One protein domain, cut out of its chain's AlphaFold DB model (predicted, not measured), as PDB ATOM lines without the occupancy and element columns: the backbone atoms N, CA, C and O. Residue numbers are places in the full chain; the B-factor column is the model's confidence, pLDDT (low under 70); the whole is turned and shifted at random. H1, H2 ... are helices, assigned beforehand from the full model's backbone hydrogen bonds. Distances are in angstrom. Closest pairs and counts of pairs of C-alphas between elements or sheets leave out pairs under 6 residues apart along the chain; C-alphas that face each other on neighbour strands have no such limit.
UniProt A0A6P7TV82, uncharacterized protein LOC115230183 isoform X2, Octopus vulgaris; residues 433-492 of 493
ATOM      1  N   VAL A 433     316.355 104.676 381.532       93.19
ATOM      2  CA  VAL A 433     315.660 104.814 382.822       93.19
ATOM      3  C   VAL A 433     316.073 106.100 383.544       93.19
ATOM      4  O   VAL A 433     315.213 106.788 384.101       93.19
ATOM      5  N   LEU A 434     317.362 106.455 383.536       90.94
ATOM      6  CA  LEU A 434     317.852 107.704 384.126       90.94
ATOM      7  C   LEU A 434     317.302 108.934 383.401       90.94
ATOM      8  O   LEU A 434     316.833 109.853 384.071       90.94
ATOM      9  N   TYR A 435     317.280 108.933 382.067       91.19
ATOM     10  CA  TYR A 435     316.675 110.007 381.280       91.19
ATOM     11  C   TYR A 435     315.197 110.181 381.619       91.19
ATOM     12  O   TYR A 435     314.765 111.295 381.908       91.19
ATOM     13  N   LYS A 436     314.443 109.081 381.705       92.31
ATOM     14  CA  LYS A 436     313.022 109.120 382.075       92.31
ATOM     15  C   LYS A 436     312.800 109.629 383.504       92.31
ATOM     16  O   LYS A 436     311.854 110.374 383.755       92.31
ATOM     17  N   LYS A 437     313.681 109.274 384.448       91.62
ATOM     18  CA  LYS A 437     313.655 109.815 385.820       91.62
ATOM     19  C   LYS A 437     313.977 111.308 385.850       91.62
ATOM     20  O   LYS A 437     313.295 112.056 386.544       91.62
ATOM     21  N   LEU A 438     314.982 111.747 385.095       89.31
ATOM     22  CA  LEU A 438     315.370 113.155 385.009       89.31
ATOM     23  C   LEU A 438     314.250 114.000 384.388       89.31
ATOM     24  O   LEU A 438     313.932 115.078 384.889       89.31
ATOM     25  N   GLU A 439     313.613 113.482 383.339       91.44
ATOM     26  CA  GLU A 439     312.457 114.102 382.701       91.44
ATOM     27  C   GLU A 439     311.265 114.179 383.667       91.44
ATOM     28  O   GLU A 439     310.644 115.235 383.787       91.44
ATOM     29  N   GLY A 440     311.019 113.119 384.447       92.88
ATOM     30  CA  GLY A 440     310.029 113.112 385.526       92.88
ATOM     31  C   GLY A 440     310.290 114.185 386.589       92.88
ATOM     32  O   GLY A 440     309.389 114.959 386.909       92.88
ATOM     33  N   ILE A 441     311.530 114.311 387.074       91.44
ATOM     34  CA  ILE A 441     311.924 115.343 388.053       91.44
ATOM     35  C   ILE A 441     311.762 116.749 387.463       91.44
ATOM     36  O   ILE A 441     311.271 117.660 388.134       91.44
ATOM     37  N   ALA A 442     312.141 116.947 386.199       89.25
ATOM     38  CA  ALA A 442     311.961 118.226 385.521       89.25
ATOM     39  C   ALA A 442     310.473 118.588 385.381       89.25
ATOM     40  O   ALA A 442     310.099 119.757 385.536       89.25
ATOM     41  N   LEU A 443     309.615 117.595 385.127       91.62
ATOM     42  CA  LEU A 443     308.170 117.777 385.037       91.62
ATOM     43  C   LEU A 443     307.558 118.073 386.413       91.62
ATOM     44  O   LEU A 443     306.790 119.026 386.532       91.62
ATOM     45  N   GLU A 444     307.969 117.359 387.464       90.25
ATOM     46  CA  GLU A 444     307.591 117.653 388.854       90.25
ATOM     47  C   GLU A 444     308.024 119.053 389.297       90.25
ATOM     48  O   GLU A 444     307.281 119.764 389.976       90.25
ATOM     49  N   PHE A 445     309.214 119.499 388.895       85.81
ATOM     50  CA  PHE A 445     309.671 120.849 389.200       85.81
ATOM     51  C   PHE A 445     308.813 121.901 388.489       85.81
ATOM     52  O   PHE A 445     308.446 122.915 389.092       85.81
ATOM     53  N   LYS A 446     308.443 121.659 387.225       86.06
ATOM     54  CA  LYS A 446     307.531 122.533 386.474       86.06
ATOM     55  C   LYS A 446     306.138 122.566 387.105       86.06
ATOM     56  O   LYS A 446     305.608 123.658 387.293       86.06
ATOM     57  N   THR A 447     305.569 121.424 387.494       86.31
ATOM     58  CA  THR A 447     304.240 121.377 388.128       86.31
ATOM     59  C   THR A 447     304.245 122.020 389.514       86.31
ATOM     60  O   THR A 447     303.358 122.824 389.802       86.31
ATOM     61  N   ARG A 448     305.275 121.785 390.343       80.94
ATOM     62  CA  ARG A 448     305.451 122.494 391.626       80.94
ATOM     63  C   ARG A 448     305.607 123.996 391.421       80.94
ATOM     64  O   ARG A 448     304.985 124.767 392.139       80.94
ATOM     65  N   LYS A 449     306.370 124.429 390.413       81.06
ATOM     66  CA  LYS A 449     306.515 125.851 390.069       81.06
ATOM     67  C   LYS A 449     305.181 126.482 389.662       81.06
ATOM     68  O   LYS A 449     304.916 127.608 390.068       81.06
ATOM     69  N   VAL A 450     304.355 125.781 388.885       82.50
ATOM     70  CA  VAL A 450     303.015 126.259 388.502       82.50
ATOM     71  C   VAL A 450     302.086 126.310 389.718       82.50
ATOM     72  O   VAL A 450     301.434 127.327 389.918       82.50
ATOM     73  N   ARG A 451     302.086 125.283 390.580       77.50
ATOM     74  CA  ARG A 451     301.300 125.273 391.827       77.50
ATOM     75  C   ARG A 451     301.703 126.411 392.770       77.50
ATOM     76  O   ARG A 451     300.828 127.093 393.283       77.50
ATOM     77  N   CYS A 452     303.002 126.661 392.944       70.94
ATOM     78  CA  CYS A 452     303.491 127.773 393.762       70.94
ATOM     79  C   CYS A 452     303.102 129.146 393.203       70.94
ATOM     80  O   CYS A 452     302.949 130.066 393.985       70.94
ATOM     81  N   LYS A 453     302.957 129.296 391.880       73.00
ATOM     82  CA  LYS A 453     302.491 130.550 391.262       73.00
ATOM     83  C   LYS A 453     300.971 130.719 391.290       73.00
ATOM     84  O   LYS A 453     300.480 131.829 391.145       73.00
ATOM     85  N   ALA A 454     300.229 129.619 391.391       78.06
ATOM     86  CA  ALA A 454     298.772 129.644 391.457       78.06
ATOM     87  C   ALA A 454     298.262 129.999 392.862       78.06
ATOM     88  O   ALA A 454     297.170 130.549 392.982       78.06
ATOM     89  N   ASP A 455     299.041 129.696 393.905       77.94
ATOM     90  CA  ASP A 455     298.709 130.024 395.287       77.94
ATOM     91  C   ASP A 455     299.579 131.190 395.803       77.94
ATOM     92  O   ASP A 455     300.770 131.000 396.073       77.94
ATOM     93  N   PRO A 456     299.004 132.395 395.966       73.94
ATOM     94  CA  PRO A 456     299.747 133.581 396.384       73.94
ATOM     95  C   PRO A 456     300.352 133.460 397.793       73.94
ATOM     96  O   PRO A 456     301.297 134.186 398.106       73.94
ATOM     97  N   PHE A 457     299.861 132.551 398.643       72.25
ATOM     98  CA  PHE A 457     300.443 132.321 399.971       72.25
ATOM     99  C   PHE A 457     301.742 131.504 399.901       72.25
ATOM    100  O   PHE A 457     302.709 131.831 400.589       72.25
ATOM    101  N   LEU A 458     301.807 130.500 399.020       72.56
ATOM    102  CA  LEU A 458     303.010 129.683 398.792       72.56
ATOM    103  C   LEU A 458     304.128 130.470 398.088       72.56
ATOM    104  O   LEU A 458     305.314 130.205 398.306       72.56
ATOM    105  N   GLU A 459     303.770 131.439 397.242       73.94
ATOM    106  CA  GLU A 459     304.734 132.362 396.631       73.94
ATOM    107  C   GLU A 459     305.358 133.288 397.684       73.94
ATOM    108  O   GLU A 459     306.583 133.415 397.738       73.94
ATOM    109  N   GLN A 460     304.542 133.832 398.594       74.00
ATOM    110  CA  GLN A 460     305.026 134.635 399.723       74.00
ATOM    111  C   GLN A 460     305.909 133.827 400.681       74.00
ATOM    112  O   GLN A 460     306.947 134.326 401.105       74.00
ATOM    113  N   GLU A 461     305.562 132.575 400.989       76.50
ATOM    114  CA  GLU A 461     306.392 131.699 401.828       76.50
ATOM    115  C   GLU A 461     307.769 131.433 401.195       76.50
ATOM    116  O   GLU A 461     308.797 131.493 401.874       76.50
ATOM    117  N   ARG A 462     307.822 131.219 399.873       75.75
ATOM    118  CA  ARG A 462     309.088 131.085 399.136       75.75
ATOM    119  C   ARG A 462     309.915 132.360 399.153       75.75
ATOM    120  O   ARG A 462     311.128 132.282 399.335       75.75
ATOM    121  N   GLU A 463     309.289 133.510 398.943       76.88
ATOM    122  CA  GLU A 463     309.982 134.794 399.017       76.88
ATOM    123  C   GLU A 463     310.524 135.046 400.425       76.88
ATOM    124  O   GLU A 463     311.685 135.422 400.558       76.88
ATOM    125  N   LEU A 464     309.753 134.737 401.472       77.38
ATOM    126  CA  LEU A 464     310.200 134.805 402.864       77.38
ATOM    127  C   LEU A 464     311.369 133.850 403.134       77.38
ATOM    128  O   LEU A 464     312.348 134.259 403.754       77.38
ATOM    129  N   PHE A 465     311.320 132.616 402.623       79.06
ATOM    130  CA  PHE A 465     312.415 131.647 402.740       79.06
ATOM    131  C   PHE A 465     313.686 132.123 402.018       79.06
ATOM    132  O   PHE A 465     314.797 132.006 402.535       79.06
ATOM    133  N   VAL A 466     313.543 132.718 400.832       80.19
ATOM    134  CA  VAL A 466     314.673 133.313 400.109       80.19
ATOM    135  C   VAL A 466     315.207 134.531 400.863       80.19
ATOM    136  O   VAL A 466     316.423 134.647 401.032       80.19
ATOM    137  N   TYR A 467     314.342 135.416 401.364       81.44
ATOM    138  CA  TYR A 467     314.736 136.587 402.152       81.44
ATOM    139  C   TYR A 467     315.387 136.204 403.484       81.44
ATOM    140  O   TYR A 467     316.320 136.884 403.898       81.44
ATOM    141  N   PHE A 468     315.005 135.081 404.095       79.25
ATOM    142  CA  PHE A 468     315.666 134.537 405.283       79.25
ATOM    143  C   PHE A 468     317.158 134.268 405.048       79.25
ATOM    144  O   PHE A 468     317.985 134.617 405.887       79.25
ATOM    145  N   HIS A 469     317.522 133.726 403.882       73.50
ATOM    146  CA  HIS A 469     318.921 133.435 403.553       73.50
ATOM    147  C   HIS A 469     319.661 134.585 402.862       73.50
ATOM    148  O   HIS A 469     320.883 134.675 402.968       73.50
ATOM    149  N   THR A 470     318.952 135.450 402.132       77.12
ATOM    150  CA  THR A 470     319.583 136.471 401.274       77.12
ATOM    151  C   THR A 470     319.468 137.894 401.805       77.12
ATOM    152  O   THR A 470     320.330 138.715 401.485       77.12
ATOM    153  N   ASN A 471     318.431 138.234 402.582       76.88
ATOM    154  CA  ASN A 471     318.232 139.599 403.067       76.88
ATOM    155  C   ASN A 471     317.309 139.703 404.311       76.88
ATOM    156  O   ASN A 471     316.094 139.894 404.164       76.88
ATOM    157  N   PRO A 472     317.867 139.685 405.538       77.38
ATOM    158  CA  PRO A 472     317.080 139.671 406.774       77.38
ATOM    159  C   PRO A 472     316.265 140.958 406.999       77.38
ATOM    160  O   PRO A 472     315.219 140.925 407.638       77.38
ATOM    161  N   THR A 473     316.685 142.091 406.425       76.25
ATOM    162  CA  THR A 473     315.979 143.379 406.587       76.25
ATOM    163  C   THR A 473     314.654 143.439 405.826       76.25
ATOM    164  O   THR A 473     313.682 144.015 406.313       76.25
ATOM    165  N   LYS A 474     314.581 142.802 404.650       73.81
ATOM    166  CA  LYS A 474     313.333 142.681 403.879       73.81
ATOM    167  C   LYS A 474     312.373 141.686 404.523       73.81
ATOM    168  O   LYS A 474     311.170 141.923 404.520       73.81
ATOM    169  N   LEU A 475     312.909 140.621 405.123       79.56
ATOM    170  CA  LEU A 475     312.126 139.674 405.913       79.56
ATOM    171  C   LEU A 475     311.437 140.380 407.090       79.56
ATOM    172  O   LEU A 475     310.231 140.238 407.259       79.56
ATOM    173  N   GLU A 476     312.172 141.198 407.848       78.25
ATOM    174  CA  GLU A 476     311.624 141.951 408.984       78.25
ATOM    175  C   GLU A 476     310.506 142.924 408.556       78.25
ATOM    176  O   GLU A 476     309.492 143.056 409.239       78.25
ATOM    177  N   GLN A 477     310.642 143.567 407.392       78.69
ATOM    178  CA  GLN A 477     309.599 144.431 406.825       78.69
ATOM    179  C   GLN A 477     308.349 143.646 406.398       78.69
ATOM    180  O   GLN A 477     307.227 144.076 406.681       78.69
ATOM    181  N   CYS A 478     308.514 142.486 405.754       75.31
ATOM    182  CA  CYS A 478     307.393 141.621 405.385       75.31
ATOM    183  C   CYS A 478     306.671 141.069 406.624       75.31
ATOM    184  O   CYS A 478     305.443 141.112 406.663       75.31
ATOM    185  N   VAL A 479     307.406 140.639 407.657       78.44
ATOM    186  CA  VAL A 479     306.831 140.159 408.926       78.44
ATOM    187  C   VAL A 479     306.053 141.271 409.633       78.44
ATOM    188  O   VAL A 479     304.889 141.054 409.953       78.44
ATOM    189  N   LYS A 480     306.596 142.492 409.742       79.25
ATOM    190  CA  LYS A 480     305.864 143.652 410.301       79.25
ATOM    191  C   LYS A 480     304.591 143.994 409.512       79.25
ATOM    192  O   LYS A 480     303.579 144.408 410.079       79.25
ATOM    193  N   THR A 481     304.608 143.799 408.193       79.00
ATOM    194  CA  THR A 481     303.425 144.004 407.334       79.00
ATOM    195  C   THR A 481     302.367 142.915 407.551       79.00
ATOM    196  O   THR A 481     301.169 143.180 407.473       79.00
ATOM    197  N   VAL A 482     302.782 141.680 407.844       76.94
ATOM    198  CA  VAL A 482     301.867 140.590 408.214       76.94
ATOM    199  C   VAL A 482     301.315 140.795 409.629       76.94
ATOM    200  O   VAL A 482     300.105 140.683 409.812       76.94
ATOM    201  N   GLU A 483     302.153 141.170 410.598       78.56
ATOM    202  CA  GLU A 483     301.754 141.486 411.979       78.56
ATOM    203  C   GLU A 483     300.711 142.604 412.022       78.56
ATOM    204  O   GLU A 483     299.623 142.407 412.560       78.56
ATOM    205  N   SER A 484     300.964 143.723 411.339       76.88
ATOM    206  CA  SER A 484     299.999 144.830 411.230       76.88
ATOM    207  C   SER A 484     298.677 144.429 410.555       76.88
ATOM    208  O   SER A 484     297.615 144.915 410.944       76.88
ATOM    209  N   ARG A 485     298.685 143.498 409.588       74.38
ATOM    210  CA  ARG A 485     297.447 142.955 408.986       74.38
ATOM    211  C   ARG A 485     296.696 142.005 409.924       74.38
ATOM    212  O   ARG A 485     295.468 141.944 409.853       74.38
ATOM    213  N   VAL A 486     297.399 141.264 410.780       76.06
ATOM    214  CA  VAL A 486     296.798 140.387 411.801       76.06
ATOM    215  C   VAL A 486     296.210 141.213 412.944       76.06
ATOM    216  O   VAL A 486     295.092 140.935 413.376       76.06
ATOM    217  N   GLU A 487     296.903 142.261 413.384       73.75
ATOM    218  CA  GLU A 487     296.390 143.224 414.363       73.75
ATOM    219  C   GLU A 487     295.151 143.953 413.832       73.75
ATOM    220  O   GLU A 487     294.129 143.995 414.513       73.75
ATOM    221  N   ALA A 488     295.171 144.413 412.575       69.56
ATOM    222  CA  ALA A 488     294.004 145.031 411.941       69.56
ATOM    223  C   ALA A 488     292.793 144.082 411.839       69.56
ATOM    224  O   ALA A 488     291.653 144.525 411.963       69.56
ATOM    225  N   LYS A 489     293.013 142.774 411.646       67.12
ATOM    226  CA  LYS A 489     291.934 141.769 411.653       67.12
ATOM    227  C   LYS A 489     291.420 141.433 413.055       67.12
ATOM    228  O   LYS A 489     290.235 141.155 413.181       67.12
ATOM    229  N   LYS A 490     292.269 141.485 414.087       63.91
ATOM    230  CA  LYS A 490     291.856 141.327 415.496       63.91
ATOM    231  C   LYS A 490     291.018 142.497 416.017       63.91
ATOM    232  O   LYS A 490     290.295 142.316 416.981       63.91
ATOM    233  N   ILE A 491     291.137 143.675 415.401       58.31
ATOM    234  CA  ILE A 491     290.351 144.879 415.729       58.31
ATOM    235  C   ILE A 491     289.018 144.917 414.949       58.31
ATOM    236  O   ILE A 491     288.108 145.655 415.313       58.31
ATOM    237  N   ALA A 492     288.899 144.137 413.869       50.47
ATOM    238  CA  ALA A 492     287.710 144.060 413.013       50.47
ATOM    239  C   ALA A 492     286.794 142.848 413.305       50.47
ATOM    240  O   ALA A 492     285.785 142.678 412.619       50.47
TER     241      ALA A 492
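This is residues 433 to 492 of the 493 residues of the protein "uncharacterized protein LOC115230183 isoform X2" of Octopus vulgaris (UniProt A0A6P7TV82). What shape do these atoms make? The model is an open zigzag of three helices: H1 is a long arm that meets H2 at a corner, and H2 and H3 form a V, a helical hairpin spread wide away from its tight link. Residues 433 to 448 of H1 stick out at one end, and residues 480 to 492, of which 480 to 491 belong to H3, stick out at the other. What is it made of, and how large is it? The printed part has 60 residues with three named helices, H1, H2 and H3 in that order, and no named strand; the class is all helix. It is extended, with a radius of gyration of the C-alphas of 17.0 A and spans of 57 by 27 by 11 A.

Where does the first helix run? H1 is residues 433 to 454, 31.2 A from first to last C-alpha, and C-alpha 433 is at (315.660, 104.814, 382.822). What follows it? H2 is residues 456 to 470, 20.6 A long, beginning with C-alpha 456 at (299.747, 133.581, 396.384). Where does the last helix end? H3 is residues 472 to 491, 28.7 A long, and C-alpha 491 is at (290.351, 144.879, 415.729).

How does H1 stand to H2? They touch only at the corner by their link, and only just, with 3 pairs of C-alphas within 8 A, made by residues 452 to 453 of H1 and 458 to 459 of H2 alone. The closest C-alphas are those of Cys 452 and Leu 458, 5.4 A apart, and the lines are about perpendicular at 73 degrees, only just beyond a steep tilt. How does H3 stand to the others? H2 and H3 are a hairpin: they touch with residues 464 to 468 and 474 to 478 alone, the closest C-alphas being those of Tyr 467 and Leu 475, 5.5 A apart. They run opposite ways at a steep tilt of 38 degrees, only just beyond shallow, while H1 and H3 are apart. What do the backbone N and O atoms show? In H1, H2 and H3 every O i to N i+4 pair is within hydrogen-bond range.

How far does it reach? The two C-alphas farthest apart are those of Val 433 and Ile 491, 57.7 A. Is there a cut or a long link? The printed part has no cut, and the links from H1 to H2 and from H2 to H3 are tight, with 1 residue each. Where is confidence low? The mean pLDDT of the printed part is 79.0, and residues 488 to 492 are under 70.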